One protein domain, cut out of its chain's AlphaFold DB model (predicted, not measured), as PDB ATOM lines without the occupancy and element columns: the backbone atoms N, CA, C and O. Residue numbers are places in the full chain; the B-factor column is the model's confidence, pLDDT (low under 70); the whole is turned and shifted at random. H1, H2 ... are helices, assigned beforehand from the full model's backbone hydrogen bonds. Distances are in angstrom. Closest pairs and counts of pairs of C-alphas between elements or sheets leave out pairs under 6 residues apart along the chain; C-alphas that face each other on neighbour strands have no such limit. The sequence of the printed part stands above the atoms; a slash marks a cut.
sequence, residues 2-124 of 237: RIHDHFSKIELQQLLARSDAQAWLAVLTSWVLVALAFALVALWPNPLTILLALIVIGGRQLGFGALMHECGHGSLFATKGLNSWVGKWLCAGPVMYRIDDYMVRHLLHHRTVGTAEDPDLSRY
ATOM      1  N   ARG A   2     -27.229 -39.353 -23.810       80.56
ATOM      2  CA  ARG A   2     -25.801 -39.457 -24.153       80.56
ATOM      3  C   ARG A   2     -25.468 -40.920 -24.438       80.56
ATOM      4  O   ARG A   2     -25.989 -41.819 -23.796       80.56
ATOM      5  N   ILE A   3     -24.605 -41.172 -25.421       84.88
ATOM      6  CA  ILE A   3     -24.305 -42.537 -25.901       84.88
ATOM      7  C   ILE A   3     -23.701 -43.422 -24.790       84.88
ATOM      8  O   ILE A   3     -24.002 -44.609 -24.714       84.88
ATOM      9  N   HIS A   4     -22.896 -42.838 -23.897       86.75
ATOM     10  CA  HIS A   4     -22.289 -43.546 -22.764       86.75
ATOM     11  C   HIS A   4     -23.284 -43.949 -21.668       86.75
ATOM     12  O   HIS A   4     -22.922 -44.748 -20.812       86.75
ATOM     13  N   ASP A   5     -24.518 -43.437 -21.702       91.88
ATOM     14  CA  ASP A   5     -25.568 -43.830 -20.756       91.88
ATOM     15  C   ASP A   5     -26.156 -45.215 -21.104       91.88
ATOM     16  O   ASP A   5     -26.833 -45.823 -20.281       91.88
ATOM     17  N   HIS A   6     -25.905 -45.716 -22.323       91.81
ATOM     18  CA  HIS A   6     -26.546 -46.924 -22.862       91.81
ATOM     19  C   HIS A   6     -25.579 -48.024 -23.309       91.81
ATOM     20  O   HIS A   6     -26.020 -49.147 -23.525       91.81
ATOM     21  N   PHE A   7     -24.286 -47.724 -23.453       92.75
ATOM     22  CA  PHE A   7     -23.288 -48.686 -23.914       92.75
ATOM     23  C   PHE A   7     -22.027 -48.617 -23.059       92.75
ATOM     24  O   PHE A   7     -21.522 -47.533 -22.750       92.75
ATOM     25  N   SER A   8     -21.476 -49.782 -22.729       93.50
ATOM     26  CA  SER A   8     -20.164 -49.884 -22.100       93.50
ATOM     27  C   SER A   8     -19.058 -49.409 -23.053       93.50
ATOM     28  O   SER A   8     -19.205 -49.382 -24.277       93.50
ATOM     29  N   LYS A   9     -17.889 -49.055 -22.504       91.44
ATOM     30  CA  LYS A   9     -16.735 -48.631 -23.319       91.44
ATOM     31  C   LYS A   9     -16.291 -49.709 -24.313       91.44
ATOM     32  O   LYS A   9     -15.880 -49.369 -25.417       91.44
ATOM     33  N   ILE A  10     -16.374 -50.982 -23.920       93.25
ATOM     34  CA  ILE A  10     -15.977 -52.123 -24.756       93.25
ATOM     35  C   ILE A  10     -16.965 -52.295 -25.912       93.25
ATOM     36  O   ILE A  10     -16.537 -52.407 -27.059       93.25
ATOM     37  N   GLU A  11     -18.272 -52.227 -25.644       92.12
ATOM     38  CA  GLU A  11     -19.299 -52.281 -26.694       92.12
ATOM     39  C   GLU A  11     -19.147 -51.122 -27.677       92.12
ATOM     40  O   GLU A  11     -19.194 -51.325 -28.887       92.12
ATOM     41  N   LEU A  12     -18.875 -49.910 -27.183       90.62
ATOM     42  CA  LEU A  12     -18.615 -48.766 -28.054       90.62
ATOM     43  C   LEU A  12     -17.380 -48.970 -28.927       90.62
ATOM     44  O   LEU A  12     -17.408 -48.635 -30.106       90.62
ATOM     45  N   GLN A  13     -16.301 -49.534 -28.384       89.62
ATOM     46  CA  GLN A  13     -15.110 -49.842 -29.174       89.62
ATOM     47  C   GLN A  13     -15.393 -50.879 -30.262       89.62
ATOM     48  O   GLN A  13     -14.896 -50.725 -31.375       89.62
ATOM     49  N   GLN A  14     -16.211 -51.891 -29.970       89.88
ATOM     50  CA  GLN A  14     -16.618 -52.898 -30.949       89.88
ATOM     51  C   GLN A  14     -17.528 -52.305 -32.033       89.88
ATOM     52  O   GLN A  14     -17.289 -52.535 -33.215       89.88
ATOM     53  N   LEU A  15     -18.518 -51.490 -31.656       88.00
ATOM     54  CA  LEU A  15     -19.438 -50.830 -32.591       88.00
ATOM     55  C   LEU A  15     -18.743 -49.792 -33.482       88.00
ATOM     56  O   LEU A  15     -19.159 -49.569 -34.616       88.00
ATOM     57  N   LEU A  16     -17.689 -49.152 -32.975       88.81
ATOM     58  CA  LEU A  16     -16.898 -48.161 -33.706       88.81
ATOM     59  C   LEU A  16     -15.672 -48.771 -34.402       88.81
ATOM     60  O   LEU A  16     -14.888 -48.024 -35.000       88.81
ATOM     61  N   ALA A  17     -15.465 -50.088 -34.313       89.44
ATOM     62  CA  ALA A  17     -14.357 -50.757 -34.976       89.44
ATOM     63  C   ALA A  17     -14.527 -50.669 -36.499       89.44
ATOM     64  O   ALA A  17     -15.566 -51.024 -37.049       89.44
ATOM     65  N   ARG A  18     -13.485 -50.198 -37.194       92.69
ATOM     66  CA  ARG A  18     -13.467 -50.113 -38.659       92.69
ATOM     67  C   ARG A  18     -12.733 -51.316 -39.229       92.69
ATOM     68  O   ARG A  18     -11.716 -51.736 -38.680       92.69
ATOM     69  N   SER A  19     -13.220 -51.832 -40.352       93.81
ATOM     70  CA  SER A  19     -12.572 -52.916 -41.088       93.81
ATOM     71  C   SER A  19     -12.271 -52.470 -42.511       93.81
ATOM     72  O   SER A  19     -13.171 -52.387 -43.347       93.81
ATOM     73  N   ASP A  20     -10.992 -52.240 -42.807       96.00
ATOM     74  CA  ASP A  20     -10.548 -51.862 -44.154       96.00
ATOM     75  C   ASP A  20     -10.908 -52.940 -45.193       96.00
ATOM     76  O   ASP A  20     -11.194 -52.621 -46.345       96.00
ATOM     77  N   ALA A  21     -10.971 -54.212 -44.788       96.62
ATOM     78  CA  ALA A  21     -11.411 -55.305 -45.654       96.62
ATOM     79  C   ALA A  21     -12.891 -55.169 -46.050       96.62
ATOM     80  O   ALA A  21     -13.226 -55.285 -47.230       96.62
ATOM     81  N   GLN A  22     -13.778 -54.876 -45.091       95.88
ATOM     82  CA  GLN A  22     -15.200 -54.649 -45.377       95.88
ATOM     83  C   GLN A  22     -15.408 -53.372 -46.199       95.88
ATOM     84  O   GLN A  22     -16.212 -53.361 -47.133       95.88
ATOM     85  N   ALA A  23     -14.639 -52.323 -45.905       97.25
ATOM     86  CA  ALA A  23     -14.641 -51.082 -46.666       97.25
ATOM     87  C   ALA A  23     -14.275 -51.318 -48.139       97.25
ATOM     88  O   ALA A  23     -15.015 -50.916 -49.043       97.25
ATOM     89  N   TRP A  24     -13.178 -52.038 -48.398       98.00
ATOM     90  CA  TRP A  24     -12.786 -52.407 -49.757       98.00
ATOM     91  C   TRP A  24     -13.809 -53.308 -50.433       98.00
ATOM     92  O   TRP A  24     -14.132 -53.073 -51.596       98.00
ATOM     93  N   LEU A  25     -14.372 -54.288 -49.723       98.06
ATOM     94  CA  LEU A  25     -15.422 -55.146 -50.266       98.06
ATOM     95  C   LEU A  25     -16.631 -54.322 -50.735       98.06
ATOM     96  O   LEU A  25     -17.137 -54.557 -51.834       98.06
ATOM     97  N   ALA A  26     -17.066 -53.325 -49.962       97.38
ATOM     98  CA  ALA A  26     -18.191 -52.464 -50.327       97.38
ATOM     99  C   ALA A  26     -17.900 -51.602 -51.573       97.38
ATOM    100  O   ALA A  26     -18.738 -51.496 -52.481       97.38
ATOM    101  N   VAL A  27     -16.693 -51.027 -51.650       97.44
ATOM    102  CA  VAL A  27     -16.238 -50.235 -52.807       97.44
ATOM    103  C   VAL A  27     -16.125 -51.114 -54.055       97.44
ATOM    104  O   VAL A  27     -16.698 -50.781 -55.095       97.44
ATOM    105  N   LEU A  28     -15.438 -52.254 -53.955       96.94
ATOM    106  CA  LEU A  28     -15.221 -53.179 -55.067       96.94
ATOM    107  C   LEU A  28     -16.536 -53.764 -55.575       96.94
ATOM    108  O   LEU A  28     -16.762 -53.772 -56.780       96.94
ATOM    109  N   THR A  29     -17.443 -54.167 -54.683       97.62
ATOM    110  CA  THR A  29     -18.765 -54.681 -55.074       97.62
ATOM    111  C   THR A  29     -19.542 -53.646 -55.888       97.62
ATOM    112  O   THR A  29     -20.151 -53.977 -56.904       97.62
ATOM    113  N   SER A  30     -19.487 -52.370 -55.493       96.25
ATOM    114  CA  SER A  30     -20.158 -51.292 -56.228       96.25
ATOM    115  C   SER A  30     -19.592 -51.117 -57.640       96.25
ATOM    116  O   SER A  30     -20.362 -51.023 -58.597       96.25
ATOM    117  N   TRP A  31     -18.267 -51.146 -57.790       96.50
ATOM    118  CA  TRP A  31     -17.601 -51.040 -59.091       96.50
ATOM    119  C   TRP A  31     -17.793 -52.270 -59.978       96.50
ATOM    120  O   TRP A  31     -18.061 -52.120 -61.170       96.50
ATOM    121  N   VAL A  32     -17.720 -53.476 -59.411       96.50
ATOM    122  CA  VAL A  32     -17.972 -54.733 -60.129       96.50
ATOM    123  C   VAL A  32     -19.396 -54.753 -60.675       96.50
ATOM    124  O   VAL A  32     -19.583 -55.052 -61.850       96.50
ATOM    125  N   LEU A  33     -20.398 -54.358 -59.886       97.31
ATOM    126  CA  LEU A  33     -21.788 -54.301 -60.355       97.31
ATOM    127  C   LEU A  33     -21.982 -53.302 -61.504       97.31
ATOM    128  O   LEU A  33     -22.711 -53.598 -62.450       97.31
ATOM    129  N   VAL A  34     -21.304 -52.151 -61.466       95.00
ATOM    130  CA  VAL A  34     -21.312 -51.203 -62.593       95.00
ATOM    131  C   VAL A  34     -20.648 -51.812 -63.829       95.00
ATOM    132  O   VAL A  34     -21.212 -51.741 -64.920       95.00
ATOM    133  N   ALA A  35     -19.482 -52.442 -63.674       91.69
ATOM    134  CA  ALA A  35     -18.773 -53.082 -64.780       91.69
ATOM    135  C   ALA A  35     -19.602 -54.209 -65.418       91.69
ATOM    136  O   ALA A  35     -19.703 -54.275 -66.643       91.69
ATOM    137  N   LEU A  36     -20.254 -55.044 -64.604       94.31
ATOM    138  CA  LEU A  36     -21.151 -56.105 -65.066       94.31
ATOM    139  C   LEU A  36     -22.375 -55.546 -65.796       94.31
ATOM    140  O   LEU A  36     -22.753 -56.087 -66.831       94.31
ATOM    141  N   ALA A  37     -22.963 -54.446 -65.317       94.75
ATOM    142  CA  ALA A  37     -24.077 -53.789 -65.999       94.75
ATOM    143  C   ALA A  37     -23.677 -53.289 -67.399       94.75
ATOM    144  O   ALA A  37     -24.403 -53.514 -68.369       94.75
ATOM    145  N   PHE A  38     -22.499 -52.673 -67.534       91.31
ATOM    146  CA  PHE A  38     -21.973 -52.287 -68.846       91.31
ATOM    147  C   PHE A  38     -21.655 -53.498 -69.727       91.31
ATOM    148  O   PHE A  38     -21.960 -53.479 -70.920       91.31
ATOM    149  N   ALA A  39     -21.072 -54.556 -69.158       89.69
ATOM    150  CA  ALA A  39     -20.749 -55.770 -69.897       89.69
ATOM    151  C   ALA A  39     -21.996 -56.484 -70.427       89.69
ATOM    152  O   ALA A  39     -22.007 -56.904 -71.581       89.69
ATOM    153  N   LEU A  40     -23.064 -56.538 -69.630       92.94
ATOM    154  CA  LEU A  40     -24.351 -57.092 -70.033       92.94
ATOM    155  C   LEU A  40     -24.886 -56.404 -71.298       92.94
ATOM    156  O   LEU A  40     -25.244 -57.076 -72.262       92.94
ATOM    157  N   VAL A  41     -24.901 -55.067 -71.315       92.00
ATOM    158  CA  VAL A  41     -25.379 -54.293 -72.472       92.00
ATOM    159  C   VAL A  41     -24.437 -54.435 -73.669       92.00
ATOM    160  O   VAL A  41     -24.899 -54.492 -74.804       92.00
ATOM    161  N   ALA A  42     -23.124 -54.515 -73.437       86.56
ATOM    162  CA  ALA A  42     -22.142 -54.685 -74.505       86.56
ATOM    163  C   ALA A  42     -22.237 -56.059 -75.194       86.56
ATOM    164  O   ALA A  42     -22.009 -56.143 -76.400       86.56
ATOM    165  N   LEU A  43     -22.556 -57.116 -74.439       89.31
ATOM    166  CA  LEU A  43     -22.698 -58.483 -74.946       89.31
ATOM    167  C   LEU A  43     -24.074 -58.738 -75.571       89.31
ATOM    168  O   LEU A  43     -24.162 -59.419 -76.589       89.31
ATOM    169  N   TRP A  44     -25.138 -58.172 -74.996       90.75
ATOM    170  CA  TRP A  44     -26.514 -58.369 -75.456       90.75
ATOM    171  C   TRP A  44     -27.276 -57.040 -75.507       90.75
ATOM    172  O   TRP A  44     -28.103 -56.783 -74.633       90.75
ATOM    173  N   PRO A  45     -27.034 -56.174 -76.503       91.50
ATOM    174  CA  PRO A  45     -27.668 -54.860 -76.579       91.50
ATOM    175  C   PRO A  45     -29.143 -54.981 -76.988       91.50
ATOM    176  O   PRO A  45     -29.466 -55.102 -78.167       91.50
ATOM    177  N   ASN A  46     -30.057 -54.942 -76.018       92.75
ATOM    178  CA  ASN A  46     -31.502 -54.921 -76.256       92.75
ATOM    179  C   ASN A  46     -32.224 -54.091 -75.173       92.75
ATOM    180  O   ASN A  46     -31.628 -53.776 -74.141       92.75
ATOM    181  N   PRO A  47     -33.503 -53.710 -75.371       95.94
ATOM    182  CA  PRO A  47     -34.206 -52.842 -74.425       95.94
ATOM    183  C   PRO A  47     -34.260 -53.378 -72.987       95.94
ATOM    184  O   PRO A  47     -34.177 -52.593 -72.044       95.94
ATOM    185  N   LEU A  48     -34.350 -54.701 -72.801       97.25
ATOM    186  CA  LEU A  48     -34.426 -55.315 -71.475       97.25
ATOM    187  C   LEU A  48     -33.086 -55.235 -70.730       97.25
ATOM    188  O   LEU A  48     -33.060 -54.868 -69.556       97.25
ATOM    189  N   THR A  49     -31.969 -55.531 -71.399       93.81
ATOM    190  CA  THR A  49     -30.633 -55.438 -70.783       93.81
ATOM    191  C   THR A  49     -30.248 -53.995 -70.485       93.81
ATOM    192  O   THR A  49     -29.648 -53.732 -69.444       93.81
ATOM    193  N   ILE A  50     -30.652 -53.051 -71.340       93.81
ATOM    194  CA  ILE A  50     -30.494 -51.613 -71.093       93.81
ATOM    195  C   ILE A  50     -31.295 -51.200 -69.854       93.81
ATOM    196  O   ILE A  50     -30.742 -50.553 -68.967       93.81
ATOM    197  N   LEU A  51     -32.568 -51.596 -69.755       96.00
ATOM    198  CA  LEU A  51     -33.406 -51.277 -68.597       96.00
ATOM    199  C   LEU A  51     -32.817 -51.840 -67.296       96.00
ATOM    200  O   LEU A  51     -32.713 -51.118 -66.304       96.00
ATOM    201  N   LEU A  52     -32.384 -53.104 -67.305       97.44
ATOM    202  CA  LEU A  52     -31.757 -53.731 -66.145       97.44
ATOM    203  C   LEU A  52     -30.462 -53.010 -65.745       97.44
ATOM    204  O   LEU A  52     -30.260 -52.713 -64.567       97.44
ATOM    205  N   ALA A  53     -29.612 -52.670 -66.716       94.50
ATOM    206  CA  ALA A  53     -28.388 -51.922 -66.462       94.50
ATOM    207  C   ALA A  53     -28.673 -50.533 -65.873       94.50
ATOM    208  O   ALA A  53     -27.986 -50.128 -64.939       94.50
ATOM    209  N   LEU A  54     -29.706 -49.827 -66.348       93.75
ATOM    210  CA  LEU A  54     -30.118 -48.537 -65.783       93.75
ATOM    211  C   LEU A  54     -30.544 -48.659 -64.315       93.75
ATOM    212  O   LEU A  54     -30.140 -47.830 -63.501       93.75
ATOM    213  N   ILE A  55     -31.305 -49.699 -63.957       95.31
ATOM    214  CA  ILE A  55     -31.710 -49.954 -62.565       95.31
ATOM    215  C   ILE A  55     -30.481 -50.240 -61.691       95.31
ATOM    216  O   ILE A  55     -30.323 -49.633 -60.629       95.31
ATOM    217  N   VAL A  56     -29.583 -51.124 -62.142       97.19
ATOM    218  CA  VAL A  56     -28.367 -51.485 -61.396       97.19
ATOM    219  C   VAL A  56     -27.460 -50.269 -61.214       97.19
ATOM    220  O   VAL A  56     -27.062 -49.966 -60.089       97.19
ATOM    221  N   ILE A  57     -27.164 -49.541 -62.293       94.88
ATOM    222  CA  ILE A  57     -26.294 -48.361 -62.261       94.88
ATOM    223  C   ILE A  57     -26.922 -47.259 -61.404       94.88
ATOM    224  O   ILE A  57     -26.228 -46.702 -60.556       94.88
ATOM    225  N   GLY A  58     -28.224 -46.987 -61.543       92.44
ATOM    226  CA  GLY A  58     -28.933 -46.014 -60.706       92.44
ATOM    227  C   GLY A  58     -28.871 -46.369 -59.217       92.44
ATOM    228  O   GLY A  58     -28.553 -45.523 -58.380       92.44
ATOM    229  N   GLY A  59     -29.061 -47.646 -58.871       94.94
ATOM    230  CA  GLY A  59     -28.881 -48.127 -57.500       94.94
ATOM    231  C   GLY A  59     -27.435 -47.997 -57.002       94.94
ATOM    232  O   GLY A  59     -27.206 -47.677 -55.836       94.94
ATOM    233  N   ARG A  60     -26.439 -48.213 -57.871       95.75
ATOM    234  CA  ARG A  60     -25.022 -48.017 -57.524       95.75
ATOM    235  C   ARG A  60     -24.639 -46.548 -57.384       95.75
ATOM    236  O   ARG A  60     -23.806 -46.259 -56.538       95.75
ATOM    237  N   GLN A  61     -25.271 -45.621 -58.104       93.94
ATOM    238  CA  GLN A  61     -25.085 -44.183 -57.877       93.94
ATOM    239  C   GLN A  61     -25.478 -43.793 -56.443       93.94
ATOM    240  O   GLN A  61     -24.704 -43.126 -55.759       93.94
ATOM    241  N   LEU A  62     -26.622 -44.280 -55.943       93.75
ATOM    242  CA  LEU A  62     -26.992 -44.103 -54.534       93.75
ATOM    243  C   LEU A  62     -25.959 -44.749 -53.594       93.75
ATOM    244  O   LEU A  62     -25.542 -44.125 -52.619       93.75
ATOM    245  N   GLY A  63     -25.506 -45.967 -53.911       96.81
ATOM    246  CA  GLY A  63     -24.472 -46.667 -53.143       96.81
ATOM    247  C   GLY A  63     -23.149 -45.898 -53.055       96.81
ATOM    248  O   GLY A  63     -22.588 -45.766 -51.972       96.81
ATOM    249  N   PHE A  64     -22.676 -45.318 -54.159       96.81
ATOM    250  CA  PHE A  64     -21.492 -44.459 -54.167       96.81
ATOM    251  C   PHE A  64     -21.690 -43.192 -53.334       96.81
ATOM    252  O   PHE A  64     -20.764 -42.788 -52.636       96.81
ATOM    253  N   GLY A  65     -22.889 -42.599 -53.357       95.50
ATOM    254  CA  GLY A  65     -23.242 -41.483 -52.478       95.50
ATOM    255  C   GLY A  65     -23.157 -41.855 -50.995       95.50
ATOM    256  O   GLY A  65     -22.588 -41.097 -50.212       95.50
ATOM    257  N   ALA A  66     -23.637 -43.042 -50.619       96.81
ATOM    258  CA  ALA A  66     -23.524 -43.554 -49.253       96.81
ATOM    259  C   ALA A  66     -22.060 -43.821 -48.851       96.81
ATOM    260  O   ALA A  66     -21.624 -43.394 -47.788       96.81
ATOM    261  N   LEU A  67     -21.258 -44.451 -49.715       97.88
ATOM    262  CA  LEU A  67     -19.832 -44.677 -49.436       97.88
ATOM    263  C   LEU A  67     -19.044 -43.363 -49.341       97.88
ATOM    264  O   LEU A  67     -18.187 -43.214 -48.476       97.88
ATOM    265  N   MET A  68     -19.354 -42.388 -50.203       97.12
ATOM    266  CA  MET A  68     -18.799 -41.037 -50.118       97.12
ATOM    267  C   MET A  68     -19.148 -40.387 -48.774       97.12
ATOM    268  O   MET A  68     -18.278 -39.775 -48.163       97.12
ATOM    269  N   HIS A  69     -20.393 -40.519 -48.319       97.25
ATOM    270  CA  HIS A  69     -20.846 -40.008 -47.028       97.25
ATOM    271  C   HIS A  69     -20.050 -40.608 -45.858       97.25
ATOM    272  O   HIS A  69     -19.514 -39.856 -45.046       97.25
ATOM    273  N   GLU A  70     -19.877 -41.933 -45.819       97.00
ATOM    274  CA  GLU A  70     -19.081 -42.600 -44.775       97.00
ATOM    275  C   GLU A  70     -17.600 -42.189 -44.811       97.00
ATOM    276  O   GLU A  70     -16.987 -41.912 -43.779       97.00
ATOM    277  N   CYS A  71     -17.014 -42.061 -46.006       97.25
ATOM    278  CA  CYS A  71     -15.673 -41.495 -46.162       97.25
ATOM    279  C   CYS A  71     -15.584 -40.061 -45.619       97.25
ATOM    280  O   CYS A  71     -14.568 -39.686 -45.036       97.25
ATOM    281  N   GLY A  72     -16.633 -39.260 -45.800       96.12
ATOM    282  CA  GLY A  72     -16.700 -37.881 -45.324       96.12
ATOM    283  C   GLY A  72     -16.718 -37.786 -43.800       96.12
ATOM    284  O   GLY A  72     -16.066 -36.911 -43.233       96.12
ATOM    285  N   HIS A  73     -17.385 -38.732 -43.138       96.12
ATOM    286  CA  HIS A  73     -17.320 -38.906 -41.681       96.12
ATOM    287  C   HIS A  73     -16.021 -39.562 -41.199       96.12
ATOM    288  O   HIS A  73     -15.733 -39.566 -40.002       96.12
ATOM    289  N   GLY A  74     -15.226 -40.126 -42.110       95.38
ATOM    290  CA  GLY A  74     -14.036 -40.905 -41.777       95.38
ATOM    291  C   GLY A  74     -14.361 -42.234 -41.089       95.38
ATOM    292  O   GLY A  74     -13.522 -42.755 -40.356       95.38
ATOM    293  N   SER A  75     -15.577 -42.757 -41.277       95.19
ATOM    294  CA  SER A  75     -16.057 -44.006 -40.674       95.19
ATOM    295  C   SER A  75     -15.791 -45.232 -41.544       95.19
ATOM    296  O   SER A  75     -15.756 -46.336 -41.004       95.19
ATOM    297  N   LEU A  76     -15.585 -45.059 -42.857       96.62
ATOM    298  CA  LEU A  76     -15.475 -46.188 -43.782       96.62
ATOM    299  C   LEU A  76     -14.164 -46.967 -43.594       96.62
ATOM    300  O   LEU A  76     -14.196 -48.173 -43.374       96.62
ATOM    301  N   PHE A  77     -13.019 -46.285 -43.649       97.38
ATOM    302  CA  PHE A  77     -11.696 -46.882 -43.414       97.38
ATOM    303  C   PHE A  77     -11.136 -46.491 -42.045       97.38
ATOM    304  O   PHE A  77     -11.413 -45.404 -41.538       97.38
ATOM    305  N   ALA A  78     -10.259 -47.319 -41.479       94.94
ATOM    306  CA  ALA A  78      -9.493 -46.969 -40.283       94.94
ATOM    307  C   ALA A  78      -8.517 -45.806 -40.553       94.94
ATOM    308  O   ALA A  78      -8.264 -44.967 -39.686       94.94
ATOM    309  N   THR A  79      -7.991 -45.726 -41.779       94.69
ATOM    310  CA  THR A  79      -7.008 -44.711 -42.175       94.69
ATOM    311  C   THR A  79      -7.681 -43.462 -42.752       94.69
ATOM    312  O   THR A  79      -8.387 -43.514 -43.760       94.69
ATOM    313  N   LYS A  80      -7.391 -42.285 -42.181       93.69
ATOM    314  CA  LYS A  80      -7.923 -40.989 -42.661       93.69
ATOM    315  C   LYS A  80      -7.552 -40.684 -44.118       93.69
ATOM    316  O   LYS A  80      -8.389 -40.210 -44.883       93.69
ATOM    317  N   GLY A  81      -6.314 -40.988 -44.514       96.06
ATOM    318  CA  GLY A  81      -5.842 -40.798 -45.889       96.06
ATOM    319  C   GLY A  81      -6.635 -41.618 -46.912       96.06
ATOM    320  O   GLY A  81      -6.986 -41.094 -47.970       96.06
ATOM    321  N   LEU A  82      -6.994 -42.861 -46.566       96.12
ATOM    322  CA  LEU A  82      -7.815 -43.723 -47.421       96.12
ATOM    323  C   LEU A  82      -9.234 -43.178 -47.578       96.12
ATOM    324  O   LEU A  82      -9.696 -43.058 -48.708       96.12
ATOM    325  N   ASN A  83      -9.884 -42.763 -46.487       97.44
ATOM    326  CA  ASN A  83     -11.206 -42.128 -46.558       97.44
ATOM    327  C   ASN A  83     -11.204 -40.908 -47.496       97.44
ATOM    328  O   ASN A  83     -12.076 -40.780 -48.353       97.44
ATOM    329  N   SER A  84     -10.186 -40.048 -47.391       94.81
ATOM    330  CA  SER A  84     -10.058 -38.874 -48.261       94.81
ATOM    331  C   SER A  84      -9.885 -39.266 -49.731       94.81
ATOM    332  O   SER A  84     -10.625 -38.792 -50.594       94.81
ATOM    333  N   TRP A  85      -8.941 -40.160 -50.037       94.94
ATOM    334  CA  TRP A  85      -8.635 -40.521 -51.420       94.94
ATOM    335  C   TRP A  85      -9.752 -41.351 -52.069       94.94
ATOM    336  O   TRP A  85     -10.234 -40.996 -53.147       94.94
ATOM    337  N   VAL A  86     -10.213 -42.416 -51.405       95.50
ATOM    338  CA  VAL A  86     -11.278 -43.301 -51.910       95.50
ATOM    339  C   VAL A  86     -12.592 -42.533 -52.018       95.50
ATOM    340  O   VAL A  86     -13.240 -42.576 -53.065       95.50
ATOM    341  N   GLY A  87     -12.947 -41.760 -50.986       95.25
ATOM    342  CA  GLY A  87     -14.144 -40.923 -50.979       95.25
ATOM    343  C   GLY A  87     -14.172 -39.935 -52.141       95.25
ATOM    344  O   GLY A  87     -15.187 -39.836 -52.827       95.25
ATOM    345  N   LYS A  88     -13.051 -39.256 -52.424       91.19
ATOM    346  CA  LYS A  88     -12.943 -38.299 -53.540       91.19
ATOM    347  C   LYS A  88     -13.026 -38.978 -54.902       91.19
ATOM    348  O   LYS A  88     -13.797 -38.546 -55.757       91.19
ATOM    349  N   TRP A  89     -12.239 -40.028 -55.118       89.31
ATOM    350  CA  TRP A  89     -12.009 -40.541 -56.468       89.31
ATOM    351  C   TRP A  89     -12.899 -41.718 -56.843       89.31
ATOM    352  O   TRP A  89     -13.422 -41.751 -57.954       89.31
ATOM    353  N   LEU A  90     -13.090 -42.669 -55.930       93.12
ATOM    354  CA  LEU A  90     -13.812 -43.908 -56.216       93.12
ATOM    355  C   LEU A  90     -15.292 -43.848 -55.833       93.12
ATOM    356  O   LEU A  90     -16.055 -44.677 -56.323       93.12
ATOM    357  N   CYS A  91     -15.698 -42.893 -54.991       94.88
ATOM    358  CA  CYS A  91     -17.088 -42.745 -54.550       94.88
ATOM    359  C   CYS A  91     -17.738 -41.463 -55.090       94.88
ATOM    360  O   CYS A  91     -18.728 -41.543 -55.806       94.88
ATOM    361  N   ALA A  92     -17.176 -40.281 -54.819       91.06
ATOM    362  CA  ALA A  92     -17.766 -39.011 -55.256       91.06
ATOM    363  C   ALA A  92     -17.650 -38.792 -56.777       91.06
ATOM    364  O   ALA A  92     -18.594 -38.323 -57.413       91.06
ATOM    365  N   GLY A  93     -16.512 -39.171 -57.368       86.31
ATOM    366  CA  GLY A  93     -16.229 -39.018 -58.800       86.31
ATOM    367  C   GLY A  93     -17.299 -39.614 -59.731       86.31
ATOM    368  O   GLY A  93     -17.823 -38.880 -60.572       86.31
ATOM    369  N   PRO A  94     -17.683 -40.899 -59.582       85.50
ATOM    370  CA  PRO A  94     -18.713 -41.548 -60.409       85.50
ATOM    371  C   PRO A  94     -20.088 -40.877 -60.391       85.50
ATOM    372  O   PRO A  94     -20.856 -41.020 -61.340       85.50
ATOM    373  N   VAL A  95     -20.402 -40.142 -59.324       86.38
ATOM    374  CA  VAL A  95     -21.657 -39.391 -59.169       86.38
ATOM    375  C   VAL A  95     -21.464 -37.881 -59.323       86.38
ATOM    376  O   VAL A  95     -22.386 -37.112 -59.069       86.38
ATOM    377  N   MET A  96     -20.278 -37.455 -59.773       83.06
ATOM    378  CA  MET A  96     -19.893 -36.065 -60.034       83.06
ATOM    379  C   MET A  96     -20.090 -35.118 -58.835       83.06
ATOM    380  O   MET A  96     -20.330 -33.916 -58.998       83.06
ATOM    381  N   TYR A  97     -19.965 -35.661 -57.624       82.69
ATOM    382  CA  TYR A  97     -19.990 -34.899 -56.383       82.69
ATOM    383  C   TYR A  97     -18.590 -34.438 -55.977       82.69
ATOM    384  O   TYR A  97     -17.573 -35.038 -56.326       82.69
ATOM    385  N   ARG A  98     -18.554 -33.383 -55.162       85.25
ATOM    386  CA  ARG A  98     -17.368 -32.947 -54.427       85.25
ATOM    387  C   ARG A  98     -17.616 -33.188 -52.948       85.25
ATOM    388  O   ARG A  98     -18.483 -32.547 -52.360       85.25
ATOM    389  N   ILE A  99     -16.872 -34.129 -52.368       89.19
ATOM    390  CA  ILE A  99     -17.051 -34.515 -50.964       89.19
ATOM    391  C   ILE A  99     -16.827 -33.329 -50.020       89.19
ATOM    392  O   ILE A  99     -17.604 -33.153 -49.095       89.19
ATOM    393  N   ASP A 100     -15.837 -32.474 -50.296       88.25
ATOM    394  CA  ASP A 100     -15.512 -31.332 -49.435       88.25
ATOM    395  C   ASP A 100     -16.700 -30.344 -49.361       88.25
ATOM    396  O   ASP A 100     -17.157 -29.999 -48.273       88.25
ATOM    397  N   ASP A 101     -17.280 -29.978 -50.512       86.81
ATOM    398  CA  ASP A 101     -18.443 -29.080 -50.601       86.81
ATOM    399  C   ASP A 101     -19.694 -29.699 -49.945       86.81
ATOM    400  O   ASP A 101     -20.477 -29.016 -49.282       86.81
ATOM    401  N   TYR A 102     -19.884 -31.009 -50.129       89.75
ATOM    402  CA  TYR A 102     -20.975 -31.758 -49.514       89.75
ATOM    403  C   TYR A 102     -20.865 -31.752 -47.984       89.75
ATOM    404  O   TYR A 102     -21.846 -31.440 -47.304       89.75
ATOM    405  N   MET A 103     -19.675 -32.036 -47.443       94.06
ATOM    406  CA  MET A 103     -19.468 -32.187 -46.003       94.06
ATOM    407  C   MET A 103     -19.678 -30.887 -45.226       94.06
ATOM    408  O   MET A 103     -20.176 -30.953 -44.106       94.06
ATOM    409  N   VAL A 104     -19.399 -29.713 -45.807       91.56
ATOM    410  CA  VAL A 104     -19.670 -28.417 -45.148       91.56
ATOM    411  C   VAL A 104     -21.142 -28.298 -44.745       91.56
ATOM    412  O   VAL A 104     -21.455 -28.030 -43.586       91.56
ATOM    413  N   ARG A 105     -22.062 -28.539 -45.688       91.50
ATOM    414  CA  ARG A 105     -23.505 -28.479 -45.408       91.50
ATOM    415  C   ARG A 105     -23.974 -29.679 -44.587       91.50
ATOM    416  O   ARG A 105     -24.847 -29.537 -43.738       91.50
ATOM    417  N   HIS A 106     -23.407 -30.851 -44.850       95.81
ATOM    418  CA  HIS A 106     -23.818 -32.106 -44.227       95.81
ATOM    419  C   HIS A 106     -23.475 -32.183 -42.733       95.81
ATOM    420  O   HIS A 106     -24.293 -32.619 -41.927       95.81
ATOM    421  N   LEU A 107     -22.297 -31.704 -42.330       95.88
ATOM    422  CA  LEU A 107     -21.922 -31.616 -40.915       95.88
ATOM    423  C   LEU A 107     -22.761 -30.579 -40.168       95.88
ATOM    424  O   LEU A 107     -23.103 -30.803 -39.008       95.88
ATOM    425  N   LEU A 108     -23.121 -29.471 -40.832       95.38
ATOM    426  CA  LEU A 108     -24.063 -28.507 -40.269       95.38
ATOM    427  C   LEU A 108     -25.416 -29.176 -40.020       95.38
ATOM    428  O   LEU A 108     -25.875 -29.134 -38.887       95.38
ATOM    429  N   HIS A 109     -25.972 -29.871 -41.022       96.25
ATOM    430  CA  HIS A 109     -27.190 -30.671 -40.865       96.25
ATOM    431  C   HIS A 109     -27.104 -31.585 -39.642       96.25
ATOM    432  O   HIS A 109     -27.928 -31.460 -38.749       96.25
ATOM    433  N   HIS A 110     -26.068 -32.425 -39.526       95.56
ATOM    434  CA  HIS A 110     -25.916 -33.322 -38.375       95.56
ATOM    435  C   HIS A 110     -25.823 -32.612 -37.020       95.56
ATOM    436  O   HIS A 110     -26.256 -33.165 -36.009       95.56
ATOM    437  N   ARG A 111     -25.253 -31.406 -36.978       95.44
ATOM    438  CA  ARG A 111     -25.141 -30.614 -35.752       95.44
ATOM    439  C   ARG A 111     -26.467 -29.963 -35.355       95.44
ATOM    440  O   ARG A 111     -26.701 -29.795 -34.161       95.44
ATOM    441  N   THR A 112     -27.291 -29.574 -36.325       96.50
ATOM    442  CA  THR A 112     -28.514 -28.785 -36.112       96.50
ATOM    443  C   THR A 112     -29.799 -29.543 -36.450       96.50
ATOM    444  O   THR A 112     -30.851 -28.922 -36.510       96.50
ATOM    445  N   VAL A 113     -29.752 -30.871 -36.635       94.94
ATOM    446  CA  VAL A 113     -30.918 -31.692 -37.024       94.94
ATOM    447  C   VAL A 113     -32.158 -31.325 -36.208       94.94
ATOM    448  O   VAL A 113     -32.155 -31.383 -34.978       94.94
ATOM    449  N   GLY A 114     -33.238 -30.992 -36.908       92.50
ATOM    450  CA  GLY A 114     -34.542 -30.686 -36.325       92.50
ATOM    451  C   GLY A 114     -34.697 -29.260 -35.796       92.50
ATOM    452  O   GLY A 114     -35.809 -28.891 -35.422       92.50
ATOM    453  N   THR A 115     -33.637 -28.448 -35.782       95.75
ATOM    454  CA  THR A 115     -33.716 -27.025 -35.429       95.75
ATOM    455  C   THR A 115     -33.943 -26.159 -36.668       95.75
ATOM    456  O   THR A 115     -33.834 -26.622 -37.805       95.75
ATOM    457  N   ALA A 116     -34.264 -24.878 -36.462       95.75
ATOM    458  CA  ALA A 116     -34.461 -23.919 -37.551       95.75
ATOM    459  C   ALA A 116     -33.183 -23.694 -38.386       95.75
ATOM    460  O   ALA A 116     -33.261 -23.296 -39.547       95.75
ATOM    461  N   GLU A 117     -32.016 -23.976 -37.805       95.69
ATOM    462  CA  GLU A 117     -30.697 -23.854 -38.424       95.69
ATOM    463  C   GLU A 117     -30.297 -25.087 -39.248       95.69
ATOM    464  O   GLU A 117     -29.205 -25.114 -39.820       95.69
ATOM    465  N   ASP A 118     -31.130 -26.130 -39.315       96.81
ATOM    466  CA  ASP A 118     -30.870 -27.275 -40.184       96.81
ATOM    467  C   ASP A 118     -31.059 -26.891 -41.667       96.81
ATOM    468  O   ASP A 118     -32.192 -26.645 -42.106       96.81
ATOM    469  N   PRO A 119     -29.989 -26.902 -42.493       94.38
ATOM    470  CA  PRO A 119     -30.083 -26.568 -43.915       94.38
ATOM    471  C   PRO A 119     -31.000 -27.515 -44.707       94.38
ATOM    472  O   PRO A 119     -31.444 -27.173 -45.808       94.38
ATOM    473  N   ASP A 120     -31.290 -28.699 -44.168       94.75
ATOM    474  CA  ASP A 120     -32.119 -29.722 -44.789       94.75
ATOM    475  C   ASP A 120     -33.528 -29.817 -44.167       94.75
ATOM    476  O   ASP A 120     -34.342 -30.590 -44.683       94.75
ATOM    477  N   LEU A 121     -33.882 -28.988 -43.167       94.94
ATOM    478  CA  LEU A 121     -35.190 -29.013 -42.483       94.94
ATOM    479  C   LEU A 121     -36.368 -29.011 -43.464       94.94
ATOM    480  O   LEU A 121     -37.286 -29.830 -43.380       94.94
ATOM    481  N   SER A 122     -36.309 -28.127 -44.464       93.50
ATOM    482  CA  SER A 122     -37.353 -27.977 -45.487       93.50
ATOM    483  C   SER A 122     -37.655 -29.265 -46.264       93.50
ATOM    484  O   SER A 122     -38.743 -29.405 -46.830       93.50
ATOM    485  N   ARG A 123     -36.718 -30.223 -46.291       90.75
ATOM    486  CA  ARG A 123     -36.873 -31.497 -46.999       90.75
ATOM    487  C   ARG A 123     -37.732 -32.496 -46.239       90.75
ATOM    488  O   ARG A 123     -38.347 -33.340 -46.892       90.75
ATOM    489  N   TYR A 124     -37.775 -32.420 -44.907       93.06
ATOM    490  CA  TYR A 124     -38.431 -33.440 -44.087       93.06
ATOM    491  C   TYR A 124     -39.429 -32.916 -43.048       93.06
ATOM    492  O   TYR A 124     -40.255 -33.697 -42.587       93.06
TER     493      TYR A 124
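What this domain is: This is residues 2 to 124 of the 237 residues of the protein "FA_desaturase domain-containing protein" of Gammaproteobacteria bacterium (UniProt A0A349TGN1). H2 and H3 form a long helical hairpin that makes most of the length, and H4 folds back along residues 61 to 72 of H3, giving an up-and-down bundle of three, each helix running against the one before. H5 packs steeply on the end of H3 away from the hairpin's turn, where residues 43 to 48 stick out; H1 and H6 touch no helix. The printed part has 123 residues with six named helices, H1 to H6 in chain order, and no named strand: all helix. It is loose, radius of gyration of the C-alphas 17.9 A, spanning 56 by 36 by 26 A.

How they stand to each other: Start at H1, residues 9 to 15, apart from the other helices. Next, H2, residues 20 to 43, and H3, residues 47 to 73, touch as a hairpin, opposite ways at a shallow tilt of 21 degrees; the closest C-alphas, Ala 37 and Ala 53, are 4.7 A apart. H4, residues 80 to 95, makes a hairpin with H3 at 29 degrees, closest C-alphas Cys 71 and Asn 83, 4.5 A. H5, residues 99 to 112, touches H3 at a steep tilt of 66 degrees, with residues 99 to 103 alone; the closest C-alphas are Gly 72 and Met 103, 6.4 A. H6, residues 121 to 124, is apart from the other helices. Every O i to N i+4 pair is within hydrogen-bond range in H1, H2 and H3, but 7 of 12 in H4 and 8 of 10 in H5; H6 is too short for such a pair.

Where its parts are: Find C-alpha 9 at (-16.735, -48.631, -23.319), where H1 begins. H2 runs 33.8 A, H3 39.4 A, H4 21.5 A with a kink of 26 degrees near residue 87, and H5 19.6 A. H6 ends at C-alpha 124, (-38.431, -33.440, -44.087).

The domain as a whole: The farthest C-alphas, Asp 5 and Pro 45, are 56.9 A apart. The printed part has no cut, no link is long, and no printed residue is under 70 in pLDDT.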